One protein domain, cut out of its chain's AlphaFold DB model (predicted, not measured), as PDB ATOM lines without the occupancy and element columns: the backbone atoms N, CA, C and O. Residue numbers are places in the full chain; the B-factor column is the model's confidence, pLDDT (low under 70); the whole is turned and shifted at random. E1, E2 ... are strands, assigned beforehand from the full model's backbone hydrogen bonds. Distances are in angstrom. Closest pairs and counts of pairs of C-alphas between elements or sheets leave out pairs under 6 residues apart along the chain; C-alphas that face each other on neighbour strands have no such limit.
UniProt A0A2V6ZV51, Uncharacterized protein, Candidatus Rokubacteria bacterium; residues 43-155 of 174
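AT A GLANCE: This is residues 43 to 155 of the 174 residues of an uncharacterized protein of Candidatus Rokubacteria bacterium (UniProt A0A2V6ZV51). The domain is a closed barrel of eight antiparallel strands, with the ring running E1, E2, E3, E4, E6, E7, E8, E9 and back to E1. A ninth short strand, E5, is outside the ring and pairs alongside E6, and loops reach out past the strands' ends, among them residues 75 to 80 and 123 to 132. The printed part has 113 residues with no named helix and nine named strands, E1 to E9 in order along the chain, and its class is all strand. It is compact, with a radius of gyration of the C-alphas of 13.9 A, and the C-alphas span 39 by 33 by 24 A.

IN THESE COORDINATES: E1 is residues 43 to 47, 13.9 A long, and begins at C-alpha 43 at (41.379, -18.532, 2.744). E2 is residues 51 to 58, 22.6 A; E3 is residues 67 to 74, 23.4 A; and E4 is residues 81 to 89, 25.3 A. E5, residues 92 to 95, measures 9.8 A. E6 is residues 99 to 108, 26.1 A, with C-alpha 108 at (42.782, -7.306, 17.498). E7 is residues 116 to 122, 20.0 A, and E8 is residues 133 to 138, 16.1 A. E9, the longest strand, is residues 144 to 154, 28.0 A, and ends at C-alpha 154 at (39.953, -20.924, -1.758).

HOW THE PARTS SIT: E1 to E4 form one meander, each strand the antiparallel neighbour of the one before, and E5 to E9 form another. E1 and E2 are a hairpin, with N 44 and O 55 at 2.8 A. E2 and E3 are a hairpin, with N 54 and O 71 at 2.9 A. E3 and E4 are a hairpin, with N 72 and O 84 at 2.8 A. E4 runs on into E5 across a break of 2 residues, at 81 degrees. E6 bends by 61 degrees at residue 105. Its pairing is staggered: residues 106 to 108 pair with E4, with N 107 and O 87 at 2.8 A, and residues 100 to 103 pair with E5, with N 101 and O 94 at 2.9 A. E4 and E5 lie on one side of E6, and E7 on the other side, with N 102 and O 119 at 2.8 A. E7 and E8 are a hairpin, with N 118 and O 136 at 2.9 A. E8 and E9 are a hairpin, with N 135 and O 148 at 2.8 A. E9 bends by 51 degrees at residue 151, and E9 and E1 close the ring, antiparallel at 130 degrees, with N 45 and O 151 at 2.9 A. Across the ring E1 and E6 are apart, for instance.

THE WHOLE: The two C-alphas farthest apart, those of Asp 77 and Pro 97, are 41.7 A from each other. The C-alphas of Arg 43 and Pro 155, the first and last printed, are 6.2 A apart. The printed part has no cut, and no link is long. The mean pLDDT of the printed part is 93.9, and no printed residue is under 70.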
ATOM      1  N   ARG A  43      42.404 -18.631   1.710       95.62
ATOM      2  CA  ARG A  43      41.379 -18.532   2.744       95.62
ATOM      3  C   ARG A  43      41.108 -19.909   3.334       95.62
ATOM      4  O   ARG A  43      40.991 -20.892   2.599       95.62
ATOM      5  N   TYR A  44      40.980 -19.949   4.648       97.00
ATOM      6  CA  TYR A  44      40.679 -21.136   5.422       97.00
ATOM      7  C   TYR A  44      39.526 -20.837   6.374       97.00
ATOM      8  O   TYR A  44      39.395 -19.711   6.843       97.00
ATOM      9  N   ARG A  45      38.722 -21.841   6.709       97.25
ATOM     10  CA  ARG A  45      37.615 -21.688   7.657       97.25
ATOM     11  C   ARG A  45      37.578 -22.841   8.634       97.25
ATOM     12  O   ARG A  45      37.683 -24.001   8.244       97.25
ATOM     13  N   GLY A  46      37.471 -22.519   9.912       96.75
ATOM     14  CA  GLY A  46      37.411 -23.492  10.996       96.75
ATOM     15  C   GLY A  46      36.367 -23.093  12.017       96.75
ATOM     16  O   GLY A  46      36.021 -21.923  12.136       96.75
ATOM     17  N   ARG A  47      35.857 -24.068  12.765       95.56
ATOM     18  CA  ARG A  47      34.813 -23.842  13.766       95.56
ATOM     19  C   ARG A  47      35.170 -24.520  15.076       95.56
ATOM     20  O   ARG A  47      35.769 -25.590  15.095       95.56
ATOM     21  N   THR A  48      34.761 -23.879  16.154       93.44
ATOM     22  CA  THR A  48      34.657 -24.443  17.500       93.44
ATOM     23  C   THR A  48      33.177 -24.478  17.889       93.44
ATOM     24  O   THR A  48      32.311 -24.187  17.064       93.44
ATOM     25  N   LEU A  49      32.872 -24.816  19.144       89.69
ATOM     26  CA  LEU A  49      31.495 -24.810  19.644       89.69
ATOM     27  C   LEU A  49      30.877 -23.403  19.660       89.69
ATOM     28  O   LEU A  49      29.701 -23.259  19.358       89.69
ATOM     29  N   ALA A  50      31.664 -22.378  20.001       92.19
ATOM     30  CA  ALA A  50      31.155 -21.022  20.223       92.19
ATOM     31  C   ALA A  50      31.494 -20.037  19.096       92.19
ATOM     32  O   ALA A  50      30.809 -19.030  18.938       92.19
ATOM     33  N   PHE A  51      32.548 -20.309  18.325       95.06
ATOM     34  CA  PHE A  51      33.047 -19.383  17.315       95.06
ATOM     35  C   PHE A  51      33.463 -20.094  16.037       95.06
ATOM     36  O   PHE A  51      34.028 -21.190  16.056       95.06
ATOM     37  N   GLU A  52      33.254 -19.405  14.932       96.38
ATOM     38  CA  GLU A  52      33.849 -19.681  13.639       96.38
ATOM     39  C   GLU A  52      34.976 -18.689  13.357       96.38
ATOM     40  O   GLU A  52      34.891 -17.518  13.721       96.38
ATOM     41  N   LEU A  53      36.033 -19.180  12.717       97.31
ATOM     42  CA  LEU A  53      37.187 -18.408  12.295       97.31
ATOM     43  C   LEU A  53      37.355 -18.527  10.779       97.31
ATOM     44  O   LEU A  53      37.614 -19.620  10.268       97.31
ATOM     45  N   GLU A  54      37.292 -17.393  10.089       97.00
ATOM     46  CA  GLU A  54      37.697 -17.252   8.690       97.00
ATOM     47  C   GLU A  54      39.106 -16.658   8.625       97.00
ATOM     48  O   GLU A  54      39.314 -15.469   8.847       97.00
ATOM     49  N   LEU A  55      40.096 -17.493   8.323       96.75
ATOM     50  CA  LEU A  55      41.510 -17.140   8.243       96.75
ATOM     51  C   LEU A  55      41.905 -16.791   6.802       96.75
ATOM     52  O   LEU A  55      41.559 -17.491   5.855       96.75
ATOM     53  N   ARG A  56      42.721 -15.754   6.639       96.12
ATOM     54  CA  ARG A  56      43.355 -15.348   5.381       96.12
ATOM     55  C   ARG A  56      44.864 -15.339   5.579       96.12
ATOM     56  O   ARG A  56      45.375 -14.589   6.409       96.12
ATOM     57  N   ALA A  57      45.581 -16.160   4.821       94.75
ATOM     58  CA  ALA A  57      47.038 -16.239   4.879       94.75
ATOM     59  C   ALA A  57      47.657 -15.815   3.540       94.75
ATOM     60  O   ALA A  57      47.352 -16.403   2.500       94.75
ATOM     61  N   ASP A  58      48.541 -14.815   3.565       92.31
ATOM     62  CA  ASP A  58      49.381 -14.417   2.432       92.31
ATOM     63  C   ASP A  58      50.862 -14.491   2.799       92.31
ATOM     64  O   ASP A  58      51.417 -13.554   3.383       92.31
ATOM     65  N   VAL A  59      51.511 -15.618   2.504       88.81
ATOM     66  CA  VAL A  59      52.879 -15.872   2.995       88.81
ATOM     67  C   VAL A  59      53.843 -16.424   1.956       88.81
ATOM     68  O   VAL A  59      55.037 -16.164   2.063       88.81
ATOM     69  N   ASP A  60      53.360 -17.161   0.957       85.38
ATOM     70  CA  ASP A  60      54.215 -17.915   0.029       85.38
ATOM     71  C   ASP A  60      53.873 -17.726  -1.455       85.38
ATOM     72  O   ASP A  60      54.458 -18.386  -2.316       85.38
ATOM     73  N   ARG A  61      52.972 -16.791  -1.781       83.81
ATOM     74  CA  ARG A  61      52.744 -16.367  -3.170       83.81
ATOM     75  C   ARG A  61      54.002 -15.728  -3.773       83.81
ATOM     76  O   ARG A  61      54.856 -15.254  -3.030       83.81
ATOM     77  N   PRO A  62      54.098 -15.613  -5.115       82.25
ATOM     78  CA  PRO A  62      55.225 -14.940  -5.774       82.25
ATOM     79  C   PRO A  62      55.487 -13.502  -5.297       82.25
ATOM     80  O   PRO A  62      56.617 -13.029  -5.366       82.25
ATOM     81  N   ARG A  63      54.450 -12.800  -4.820       83.75
ATOM     82  CA  ARG A  63      54.533 -11.463  -4.217       83.75
ATOM     83  C   ARG A  63      53.681 -11.437  -2.943       83.75
ATOM     84  O   ARG A  63      52.542 -10.985  -3.006       83.75
ATOM     85  N   PRO A  64      54.174 -11.992  -1.823       85.31
ATOM     86  CA  PRO A  64      53.373 -12.106  -0.618       85.31
ATOM     87  C   PRO A  64      53.395 -10.783   0.150       85.31
ATOM     88  O   PRO A  64      54.459 -10.200   0.363       85.31
ATOM     89  N   ILE A  65      52.235 -10.356   0.643       86.88
ATOM     90  CA  ILE A  65      52.094  -9.204   1.546       86.88
ATOM     91  C   ILE A  65      52.636  -9.543   2.953       86.88
ATOM     92  O   ILE A  65      52.832  -8.656   3.781       86.88
ATOM     93  N   LYS A  66      52.939 -10.826   3.227       89.56
ATOM     94  CA  LYS A  66      53.403 -11.339   4.530       89.56
ATOM     95  C   LYS A  66      52.448 -10.911   5.638       89.56
ATOM     96  O   LYS A  66      52.830 -10.276   6.624       89.56
ATOM     97  N   LYS A  67      51.180 -11.248   5.439       92.56
ATOM     98  CA  LYS A  67      50.093 -10.901   6.344       92.56
ATOM     99  C   LYS A  67      49.248 -12.130   6.612       92.56
ATOM    100  O   LYS A  67      48.962 -12.917   5.711       92.56
ATOM    101  N   VAL A  68      48.838 -12.268   7.863       95.25
ATOM    102  CA  VAL A  68      47.791 -13.206   8.257       95.25
ATOM    103  C   VAL A  68      46.707 -12.408   8.947       95.25
ATOM    104  O   VAL A  68      47.006 -11.621   9.840       95.25
ATOM    105  N   SER A  69      45.462 -12.590   8.542       96.69
ATOM    106  CA  SER A  69      44.316 -12.001   9.224       96.69
ATOM    107  C   SER A  69      43.243 -13.046   9.454       96.69
ATOM    108  O   SER A  69      43.236 -14.096   8.807       96.69
ATOM    109  N   GLY A  70      42.338 -12.778  10.384       96.50
ATOM    110  CA  GLY A  70      41.185 -13.634  10.586       96.50
ATOM    111  C   GLY A  70      40.003 -12.889  11.169       96.50
ATOM    112  O   GLY A  70      40.192 -11.964  11.957       96.50
ATOM    113  N   ASP A  71      38.810 -13.323  10.783       96.25
ATOM    114  CA  ASP A  71      37.537 -12.816  11.287       96.25
ATOM    115  C   ASP A  71      36.871 -13.874  12.156       96.25
ATOM    116  O   ASP A  71      36.826 -15.054  11.795       96.25
ATOM    117  N   PHE A  72      36.351 -13.444  13.298       96.69
ATOM    118  CA  PHE A  72      35.593 -14.280  14.208       96.69
ATOM    119  C   PHE A  72      34.102 -14.029  14.032       96.69
ATOM    120  O   PHE A  72      33.650 -12.883  14.028       96.69
ATOM    121  N   TYR A  73      33.333 -15.111  13.991       96.38
ATOM    122  CA  TYR A  73      31.879 -15.070  14.034       96.38
ATOM    123  C   TYR A  73      31.395 -15.892  15.227       96.38
ATOM    124  O   TYR A  73      31.752 -17.061  15.367       96.38
ATOM    125  N   SER A  74      30.615 -15.283  16.114       94.94
ATOM    126  CA  SER A  74      29.950 -15.976  17.212       94.94
ATOM    127  C   SER A  74      28.832 -16.864  16.675       94.94
ATOM    128  O   SER A  74      28.087 -16.462  15.784       94.94
ATOM    129  N   LEU A  75      28.731 -18.072  17.223       93.50
ATOM    130  CA  LEU A  75      27.743 -19.091  16.869       93.50
ATOM    131  C   LEU A  75      26.656 -19.244  17.950       93.50
ATOM    132  O   LEU A  75      26.061 -20.312  18.063       93.50
ATOM    133  N   SER A  76      26.425 -18.212  18.772       84.62
ATOM    134  CA  SER A  76      25.418 -18.228  19.847       84.62
ATOM    135  C   SER A  76      23.986 -18.420  19.348       84.62
ATOM    136  O   SER A  76      23.144 -18.917  20.091       84.62
ATOM    137  N   ASP A  77      23.728 -18.049  18.095       80.12
ATOM    138  CA  ASP A  77      22.406 -18.001  17.486       80.12
ATOM    139  C   ASP A  77      22.373 -18.777  16.158       80.12
ATOM    140  O   ASP A  77      23.386 -19.272  15.662       80.12
ATOM    141  N   VAL A  78      21.186 -18.871  15.546       81.44
ATOM    142  CA  VAL A  78      20.979 -19.550  14.248       81.44
ATOM    143  C   VAL A  78      21.830 -18.926  13.131       81.44
ATOM    144  O   VAL A  78      22.226 -19.613  12.188       81.44
ATOM    145  N   THR A  79      22.125 -17.631  13.233       88.06
ATOM    146  CA  THR A  79      22.950 -16.896  12.272       88.06
ATOM    147  C   THR A  79      24.273 -16.495  12.921       88.06
ATOM    148  O   THR A  79      24.243 -15.854  13.970       88.06
ATOM    149  N   PRO A  80      25.429 -16.816  12.306       92.25
ATOM    150  CA  PRO A  80      26.719 -16.351  12.800       92.25
ATOM    151  C   PRO A  80      26.786 -14.820  12.848       92.25
ATOM    152  O   PRO A  80      26.491 -14.153  11.856       92.25
ATOM    153  N   VAL A  81      27.208 -14.263  13.984       94.25
ATOM    154  CA  VAL A  81      27.335 -12.810  14.188       94.25
ATOM    155  C   VAL A  81      28.806 -12.427  14.243       94.25
ATOM    156  O   VAL A  81      29.568 -13.021  14.998       94.25
ATOM    157  N   TYR A  82      29.224 -11.422  13.474       95.12
ATOM    158  CA  TYR A  82      30.608 -10.944  13.494       95.12
ATOM    159  C   TYR A  82      31.012 -10.454  14.896       95.12
ATOM    160  O   TYR A  82      30.375  -9.569  15.464       95.12
ATOM    161  N   ALA A  83      32.077 -11.038  15.445       94.88
ATOM    162  CA  ALA A  83      32.555 -10.804  16.810       94.88
ATOM    163  C   ALA A  83      33.856  -9.984  16.867       94.88
ATOM    164  O   ALA A  83      34.252  -9.519  17.935       94.88
ATOM    165  N   GLY A  84      34.528  -9.800  15.731       95.69
ATOM    166  CA  GLY A  84      35.767  -9.039  15.627       95.69
ATOM    167  C   GLY A  84      36.792  -9.727  14.740       95.69
ATOM    168  O   GLY A  84      36.541 -10.795  14.186       95.69
ATOM    169  N   SER A  85      37.968  -9.126  14.627       96.69
ATOM    170  CA  SER A  85      39.030  -9.635  13.768       96.69
ATOM    171  C   SER A  85      40.411  -9.428  14.367       96.69
ATOM    172  O   SER A  85      40.594  -8.740  15.379       96.69
ATOM    173  N   PHE A  86      41.395 -10.060  13.736       97.12
ATOM    174  CA  PHE A  86      42.799  -9.827  14.010       97.12
ATOM    175  C   PHE A  86      43.620  -9.706  12.732       97.12
ATOM    176  O   PHE A  86      43.288 -10.265  11.686       97.12
ATOM    177  N   VAL A  87      44.757  -9.029  12.853       96.88
ATOM    178  CA  VAL A  87      45.781  -8.955  11.816       96.88
ATOM    179  C   VAL A  87      47.171  -9.117  12.418       96.88
ATOM    180  O   VAL A  87      47.513  -8.515  13.433       96.88
ATOM    181  N   VAL A  88      47.990  -9.934  11.772       97.06
ATOM    182  CA  VAL A  88      49.408 -10.124  12.059       97.06
ATOM    183  C   VAL A  88      50.186  -9.549  10.886       97.06
ATOM    184  O   VAL A  88      50.169 -10.097   9.780       97.06
ATOM    185  N   HIS A  89      50.868  -8.435  11.129       93.38
ATOM    186  CA  HIS A  89      51.763  -7.826  10.151       93.38
ATOM    187  C   HIS A  89      53.164  -8.413  10.280       93.38
ATOM    188  O   HIS A  89      53.669  -8.543  11.394       93.38
ATOM    189  N   ASN A  90      53.794  -8.714   9.141       91.06
ATOM    190  CA  ASN A  90      55.173  -9.195   9.060       91.06
ATOM    191  C   ASN A  90      55.481 -10.333  10.064       91.06
ATOM    192  O   ASN A  90      56.363 -10.185  10.914       91.06
ATOM    193  N   PRO A  91      54.737 -11.457  10.020       95.44
ATOM    194  CA  PRO A  91      54.989 -12.578  10.908       95.44
ATOM    195  C   PRO A  91      56.342 -13.223  10.602       95.44
ATOM    196  O   PRO A  91      56.823 -13.228   9.466       95.44
ATOM    197  N   THR A  92      56.916 -13.866  11.612       96.00
ATOM    198  CA  THR A  92      58.058 -14.757  11.430       96.00
ATOM    199  C   THR A  92      57.592 -16.028  10.728       96.00
ATOM    200  O   THR A  92      56.651 -16.687  11.179       96.00
ATOM    201  N   LEU A  93      58.267 -16.389   9.637       94.88
ATOM    202  CA  LEU A  93      58.003 -17.599   8.863       94.88
ATOM    203  C   LEU A  93      59.125 -18.613   9.084       94.88
ATOM    204  O   LEU A  93      60.289 -18.333   8.808       94.88
ATOM    205  N   THR A  94      58.770 -19.809   9.537       95.25
ATOM    206  CA  THR A  94      59.646 -20.981   9.530       95.25
ATOM    207  C   THR A  94      59.143 -21.929   8.452       95.25
ATOM    208  O   THR A  94      58.082 -22.532   8.592       95.25
ATOM    209  N   VAL A  95      59.891 -22.031   7.356       91.81
ATOM    210  CA  VAL A  95      59.532 -22.859   6.198       91.81
ATOM    211  C   VAL A  95      60.414 -24.099   6.185       91.81
ATOM    212  O   VAL A  95      61.636 -23.995   6.121       91.81
ATOM    213  N   THR A  96      59.794 -25.271   6.209       90.12
ATOM    214  CA  THR A  96      60.450 -26.568   6.009       90.12
ATOM    215  C   THR A  96      59.953 -27.196   4.698       90.12
ATOM    216  O   THR A  96      59.073 -26.637   4.030       90.12
ATOM    217  N   PRO A  97      60.494 -28.348   4.262       87.31
ATOM    218  CA  PRO A  97      59.972 -29.050   3.087       87.31
ATOM    219  C   PRO A  97      58.518 -29.531   3.240       87.31
ATOM    220  O   PRO A  97      57.815 -29.665   2.238       87.31
ATOM    221  N   THR A  98      58.067 -29.782   4.471       90.12
ATOM    222  CA  THR A  98      56.768 -30.404   4.776       90.12
ATOM    223  C   THR A  98      55.800 -29.485   5.505       90.12
ATOM    224  O   THR A  98      54.616 -29.795   5.553       90.12
ATOM    225  N   GLU A  99      56.251 -28.349   6.034       93.56
ATOM    226  CA  GLU A  99      55.447 -27.462   6.877       93.56
ATOM    227  C   GLU A  99      55.846 -25.993   6.688       93.56
ATOM    228  O   GLU A  99      57.006 -25.664   6.435       93.56
ATOM    229  N   ILE A 100      54.874 -25.096   6.826       95.00
ATOM    230  CA  ILE A 100      55.092 -23.673   7.067       95.00
ATOM    231  C   ILE A 100      54.483 -23.336   8.419       95.00
ATOM    232  O   ILE A 100      53.287 -23.528   8.637       95.00
ATOM    233  N   ARG A 101      55.316 -22.791   9.306       97.06
ATOM    234  CA  ARG A 101      54.890 -22.237  10.585       97.06
ATOM    235  C   ARG A 101      55.012 -20.724  10.553       97.06
ATOM    236  O   ARG A 101      56.090 -20.176  10.333       97.06
ATOM    237  N   ILE A 102      53.896 -20.057  10.782       96.50
ATOM    238  CA  ILE A 102      53.745 -18.609  10.790       96.50
ATOM    239  C   ILE A 102      53.523 -18.206  12.238       96.50
ATOM    240  O   ILE A 102      52.629 -18.747  12.882       96.50
ATOM    241  N   ARG A 103      54.313 -17.281  12.778       97.56
ATOM    242  CA  ARG A 103      54.128 -16.809  14.155       97.56
ATOM    243  C   ARG A 103      54.318 -15.307  14.247       97.56
ATOM    244  O   ARG A 103      55.296 -14.778  13.727       97.56
ATOM    245  N   GLY A 104      53.422 -14.621  14.944       97.12
ATOM    246  CA  GLY A 104      53.546 -13.182  15.146       97.12
ATOM    247  C   GLY A 104      52.569 -12.628  16.171       97.12
ATOM    248  O   GLY A 104      51.679 -13.329  16.651       97.12
ATOM    249  N   LEU A 105      52.768 -11.360  16.515       97.06
ATOM    250  CA  LEU A 105      51.871 -10.615  17.388       97.06
ATOM    251  C   LEU A 105      50.660 -10.133  16.579       97.06
ATOM    252  O   LEU A 105      50.816  -9.405  15.598       97.06
ATOM    253  N   GLY A 106      49.467 -10.542  16.992       96.56
ATOM    254  CA  GLY A 106      48.206 -10.087  16.427       96.56
ATOM    255  C   GLY A 106      47.768  -8.751  17.019       96.56
ATOM    256  O   GLY A 106      47.876  -8.515  18.223       96.56
ATOM    257  N   ARG A 107      47.237  -7.882  16.163       96.94
ATOM    258  CA  ARG A 107      46.431  -6.722  16.545       96.94
ATOM    259  C   ARG A 107      44.970  -7.097  16.385       96.94
ATOM    260  O   ARG A 107      44.595  -7.571  15.319       96.94
ATOM    261  N   TYR A 108      44.179  -6.887  17.428       97.12
ATOM    262  CA  TYR A 108      42.782  -7.306  17.498       97.12
ATOM    263  C   TYR A 108      41.871  -6.084  17.545       97.12
ATOM    264  O   TYR A 108      42.255  -5.044  18.081       97.12
ATOM    265  N   THR A 109      40.650  -6.220  17.034       97.12
ATOM    266  CA  THR A 109      39.607  -5.185  17.159       97.12
ATOM    267  C   THR A 109      38.924  -5.185  18.532       97.12
ATOM    268  O   THR A 109      38.025  -4.387  18.773       97.12
ATOM    269  N   PHE A 110      39.324  -6.091  19.425       94.38
ATOM    270  CA  PHE A 110      38.808  -6.258  20.780       94.38
ATOM    271  C   PHE A 110      39.953  -6.601  21.742       94.38
ATOM    272  O   PHE A 110      41.058  -6.954  21.325       94.38
ATOM    273  N   THR A 111      39.695  -6.524  23.047       95.00
ATOM    274  CA  THR A 111      40.682  -6.886  24.072       95.00
ATOM    275  C   THR A 111      40.894  -8.400  24.109       95.00
ATOM    276  O   THR A 111      40.000  -9.145  24.503       95.00
ATOM    277  N   ALA A 112      42.091  -8.860  23.738       93.19
ATOM    278  CA  ALA A 112      42.460 -10.276  23.724       93.19
ATOM    279  C   ALA A 112      43.587 -10.578  24.727       93.19
ATOM    280  O   ALA A 112      44.615  -9.903  24.738       93.19
ATOM    281  N   GLY A 113      43.428 -11.630  25.539       93.69
ATOM    282  CA  GLY A 113      44.484 -12.115  26.446       93.69
ATOM    283  C   GLY A 113      45.557 -12.976  25.758       93.69
ATOM    284  O   GLY A 113      46.682 -13.090  26.245       93.69
ATOM    285  N   PHE A 114      45.226 -13.557  24.601       96.38
ATOM    286  CA  PHE A 114      46.103 -14.420  23.804       96.38
ATOM    287  C   PHE A 114      46.438 -13.723  22.486       96.38
ATOM    288  O   PHE A 114      45.736 -13.875  21.492       96.38
ATOM    289  N   THR A 115      47.483 -12.897  22.510       96.81
ATOM    290  CA  THR A 115      47.819 -11.970  21.419       96.81
ATOM    291  C   THR A 115      48.812 -12.529  20.408       96.81
ATOM    292  O   THR A 115      48.982 -11.950  19.338       96.81
ATOM    293  N   ILE A 116      49.490 -13.638  20.709       97.44
ATOM    294  CA  ILE A 116      50.408 -14.281  19.767       97.44
ATOM    295  C   ILE A 116      49.622 -15.293  18.940       97.44
ATOM    296  O   ILE A 116      49.028 -16.221  19.482       97.44
ATOM    297  N   VAL A 117      49.667 -15.148  17.619       98.00
ATOM    298  CA  VAL A 117      49.044 -16.080  16.679       98.00
ATOM    299  C   VAL A 117      50.122 -16.978  16.099       98.00
ATOM    300  O   VAL A 117      51.137 -16.492  15.593       98.00
ATOM    301  N   GLN A 118      49.890 -18.285  16.146       98.12
ATOM    302  CA  GLN A 118      50.669 -19.269  15.415       98.12
ATOM    303  C   GLN A 118      49.766 -19.998  14.428       98.12
ATOM    304  O   GLN A 118      48.732 -20.532  14.814       98.12
ATOM    305  N   VAL A 119      50.171 -20.049  13.167       97.81
ATOM    306  CA  VAL A 119      49.498 -20.826  12.130       97.81
ATOM    307  C   VAL A 119      50.471 -21.863  11.599       97.81
ATOM    308  O   VAL A 119      51.579 -21.522  11.192       97.81
ATOM    309  N   THR A 120      50.055 -23.121  11.588       97.75
ATOM    310  CA  THR A 120      50.822 -24.233  11.034       97.75
ATOM    311  C   THR A 120      50.059 -24.826   9.858       97.75
ATOM    312  O   THR A 120      48.896 -25.197  10.002       97.75
ATOM    313  N   ILE A 121      50.705 -24.907   8.694       96.38
ATOM    314  CA  ILE A 121      50.119 -25.467   7.471       96.38
ATOM    315  C   ILE A 121      51.112 -26.439   6.851       96.38
ATOM    316  O   ILE A 121      52.261 -26.086   6.578       96.38
ATOM    317  N   GLU A 122      50.674 -27.663   6.580       95.06
ATOM    318  CA  GLU A 122      51.527 -28.636   5.903       95.06
ATOM    319  C   GLU A 122      51.660 -28.329   4.406       95.06
ATOM    320  O   GLU A 122      50.681 -28.100   3.687       95.06
ATOM    321  N   ARG A 123      52.889 -28.414   3.901       92.44
ATOM    322  CA  ARG A 123      53.229 -28.258   2.485       92.44
ATOM    323  C   ARG A 123      53.012 -29.566   1.743       92.44
ATOM    324  O   ARG A 123      53.901 -30.418   1.610       92.44
ATOM    325  N   ARG A 124      51.805 -29.716   1.216       91.44
ATOM    326  CA  ARG A 124      51.418 -30.886   0.430       91.44
ATOM    327  C   ARG A 124      51.989 -30.810  -0.998       91.44
ATOM    328  O   ARG A 124      52.109 -29.713  -1.553       91.44
ATOM    329  N   PRO A 125      52.372 -31.948  -1.607       89.88
ATOM    330  CA  PRO A 125      52.717 -32.003  -3.027       89.88
ATOM    331  C   PRO A 125      51.587 -31.455  -3.901       89.88
ATOM    332  O   PRO A 125      50.414 -31.592  -3.552       89.88
ATOM    333  N   LEU A 126      51.917 -30.909  -5.076       86.12
ATOM    334  CA  LEU A 126      50.936 -30.295  -5.984       86.12
ATOM    335  C   LEU A 126      49.757 -31.223  -6.345       86.12
ATOM    336  O   LEU A 126      48.652 -30.759  -6.603       86.12
ATOM    337  N   ARG A 127      49.971 -32.542  -6.342       85.75
ATOM    338  CA  ARG A 127      48.951 -33.547  -6.689       85.75
ATOM    339  C   ARG A 127      47.991 -33.899  -5.548       85.75
ATOM    340  O   ARG A 127      46.961 -34.506  -5.806       85.75
ATOM    341  N   GLN A 128      48.320 -33.546  -4.308       88.56
ATOM    342  CA  GLN A 128      47.460 -33.780  -3.143       88.56
ATOM    343  C   GLN A 128      46.543 -32.575  -2.913       88.56
ATOM    344  O   GLN A 128      46.907 -31.479  -3.332       88.56
ATOM    345  N   PRO A 129      45.373 -32.727  -2.273       89.88
ATOM    346  CA  PRO A 129      44.551 -31.579  -1.901       89.88
ATOM    347  C   PRO A 129      45.293 -30.643  -0.922       89.88
ATOM    348  O   PRO A 129      46.233 -31.078  -0.244       89.88
ATOM    349  N   PRO A 130      44.906 -29.355  -0.843       91.88
ATOM    350  CA  PRO A 130      45.432 -28.429   0.159       91.88
ATOM    351  C   PRO A 130      45.223 -28.949   1.588       91.88
ATOM    352  O   PRO A 130      44.173 -29.510   1.898       91.88
ATOM    353  N   SER A 131      46.222 -28.759   2.453       93.69
ATOM    354  CA  SER A 131      46.133 -29.147   3.867       93.69
ATOM    355  C   SER A 131      45.299 -28.136   4.661       93.69
ATOM    356  O   SER A 131      45.356 -26.946   4.330       93.69
ATOM    357  N   PRO A 132      44.556 -28.546   5.707       96.75
ATOM    358  CA  PRO A 132      44.010 -27.599   6.673       96.75
ATOM    359  C   PRO A 132      45.120 -26.801   7.378       96.75
ATOM    360  O   PRO A 132      46.256 -27.254   7.522       96.75
ATOM    361  N   ALA A 133      44.768 -25.607   7.845       97.38
ATOM    362  CA  ALA A 133      45.604 -24.769   8.690       97.38
ATOM    363  C   ALA A 133      45.242 -24.980  10.163       97.38
ATOM    364  O   ALA A 133      44.074 -24.896  10.534       97.38
ATOM    365  N   MET A 134      46.237 -25.206  11.015       98.00
ATOM    366  CA  MET A 134      46.061 -25.201  12.465       98.00
ATOM    367  C   MET A 134      46.415 -23.818  13.004       98.00
ATOM    368  O   MET A 134      47.571 -23.405  12.932       98.00
ATOM    369  N   VAL A 135      45.432 -23.105  13.546       98.06
ATOM    370  CA  VAL A 135      45.614 -21.799  14.186       98.06
ATOM    371  C   VAL A 135      45.598 -21.989  15.692       98.06
ATOM    372  O   VAL A 135      44.637 -22.521  16.234       98.06
ATOM    373  N   GLN A 136      46.636 -21.532  16.373       97.81
ATOM    374  CA  GLN A 136      46.765 -21.587  17.820       97.81
ATOM    375  C   GLN A 136      47.067 -20.189  18.348       97.81
ATOM    376  O   GLN A 136      48.014 -19.533  17.905       97.81
ATOM    377  N   PHE A 137      46.282 -19.751  19.326       97.50
ATOM    378  CA  PHE A 137      46.520 -18.496  20.029       97.50
ATOM    379  C   PHE A 137      47.339 -18.753  21.294       97.50
ATOM    380  O   PHE A 137      47.141 -19.762  21.970       97.50
ATOM    381  N   PHE A 138      48.261 -17.849  21.608       98.00
ATOM    382  CA  PHE A 138      49.142 -17.912  22.771       98.00
ATOM    383  C   PHE A 138      49.142 -16.577  23.520       98.00
ATOM    384  O   PHE A 138      49.015 -15.509  22.917       98.00
ATOM    385  N   SER A 139      49.319 -16.627  24.840       96.56
ATOM    386  CA  SER A 139      49.595 -15.433  25.642       96.56
ATOM    387  C   SER A 139      50.986 -14.878  25.312       96.56
ATOM    388  O   SER A 139      51.821 -15.556  24.708       96.56
ATOM    389  N   GLN A 140      51.286 -13.659  25.769       93.38
ATOM    390  CA  GLN A 140      52.646 -13.107  25.657       93.38
ATOM    391  C   GLN A 140      53.689 -13.949  26.411       93.38
ATOM    392  O   GLN A 140      54.847 -14.009  26.004       93.38
ATOM    393  N   THR A 141      53.269 -14.665  27.456       94.12
ATOM    394  CA  THR A 141      54.087 -15.629  28.209       94.12
ATOM    395  C   THR A 141      54.110 -17.029  27.579       94.12
ATOM    396  O   THR A 141      54.622 -17.965  28.182       94.12
ATOM    397  N   SER A 142      53.600 -17.182  26.350       92.56
ATOM    398  CA  SER A 142      53.532 -18.441  25.590       92.56
ATOM    399  C   SER A 142      52.653 -19.539  26.203       92.56
ATOM    400  O   SER A 142      52.793 -20.707  25.846       92.56
ATOM    401  N   ALA A 143      51.697 -19.181  27.065       96.12
ATOM    402  CA  ALA A 143      50.655 -20.111  27.492       96.12
ATOM    403  C   ALA A 143      49.681 -20.372  26.325       96.12
ATOM    404  O   ALA A 143      49.267 -19.410  25.667       96.12
ATOM    405  N   PRO A 144      49.317 -21.634  26.037       96.44
ATOM    406  CA  PRO A 144      48.400 -21.959  24.951       96.44
ATOM    407  C   PRO A 144      46.963 -21.546  25.294       96.44
ATOM    408  O   PRO A 144      46.498 -21.737  26.416       96.44
ATOM    409  N   GLY A 145      46.271 -20.977  24.314       94.62
ATOM    410  CA  GLY A 145      44.846 -20.655  24.353       94.62
ATOM    411  C   GLY A 145      44.030 -21.560  23.431       94.62
ATOM    412  O   GLY A 145      44.339 -22.736  23.245       94.62
ATOM    413  N   THR A 146      42.987 -21.006  22.819       94.88
ATOM    414  CA  THR A 146      42.127 -21.731  21.873       94.88
ATOM    415  C   THR A 146      42.865 -22.092  20.580       94.88
ATOM    416  O   THR A 146      43.700 -21.326  20.090       94.88
ATOM    417  N   ALA A 147      42.504 -23.242  20.008       96.62
ATOM    418  CA  ALA A 147      42.977 -23.720  18.716       96.62
ATOM    419  C   ALA A 147      41.817 -23.868  17.722       96.62
ATOM    420  O   ALA A 147      40.702 -24.216  18.114       96.62
ATOM    421  N   TYR A 148      42.097 -23.663  16.439       97.62
ATOM    422  CA  TYR A 148      41.174 -23.896  15.332       97.62
ATOM    423  C   TYR A 148      41.854 -24.766  14.279       97.62
ATOM    424  O   TYR A 148      43.003 -24.523  13.910       97.62
ATOM    425  N   ILE A 149      41.123 -25.750  13.761       97.81
ATOM    426  CA  ILE A 149      41.498 -26.467  12.540       97.81
ATOM    427  C   ILE A 149      40.656 -25.873  11.417       97.81
ATOM    428  O   ILE A 149      39.440 -26.056  11.374       97.81
ATOM    429  N   CYS A 150      41.301 -25.119  10.536       97.38
ATOM    430  CA  CYS A 150      40.658 -24.401   9.450       97.38
ATOM    431  C   CYS A 150      40.880 -25.147   8.130       97.38
ATOM    432  O   CYS A 150      42.007 -25.244   7.647       97.38
ATOM    433  N   ALA A 151      39.816 -25.670   7.527       97.50
ATOM    434  CA  ALA A 151      39.877 -26.287   6.208       97.50
ATOM    435  C   ALA A 151      40.169 -25.230   5.136       97.50
ATOM    436  O   ALA A 151      39.707 -24.095   5.238       97.50
ATOM    437  N   TYR A 152      40.936 -25.594   4.110       95.69
ATOM    438  CA  TYR A 152      41.192 -24.711   2.975       95.69
ATOM    439  C   TYR A 152      39.916 -24.510   2.154       95.69
ATOM    440  O   TYR A 152      39.297 -25.486   1.734       95.69
ATOM    441  N   GLU A 153      39.557 -23.259   1.879       94.69
ATOM    442  CA  GLU A 153      38.380 -22.932   1.074       94.69
ATOM    443  C   GLU A 153      38.745 -22.488  -0.337       94.69
ATOM    444  O   GLU A 153      38.175 -22.960  -1.319       94.69
ATOM    445  N   SER A 154      39.665 -21.529  -0.460       91.81
ATOM    446  CA  SER A 154      39.953 -20.924  -1.758       91.81
ATOM    447  C   SER A 154      41.325 -20.254  -1.801       91.81
ATOM    448  O   SER A 154      41.836 -19.815  -0.770       91.81
ATOM    449  N   PRO A 155      41.919 -20.105  -2.997       87.69
ATOM    450  CA  PRO A 155      43.171 -19.371  -3.162       87.69
ATOM    451  C   PRO A 155      42.980 -17.851  -3.100       87.69
ATOM    452  O   PRO A 155      43.971 -17.127  -3.138       87.69
TER     453      PRO A 155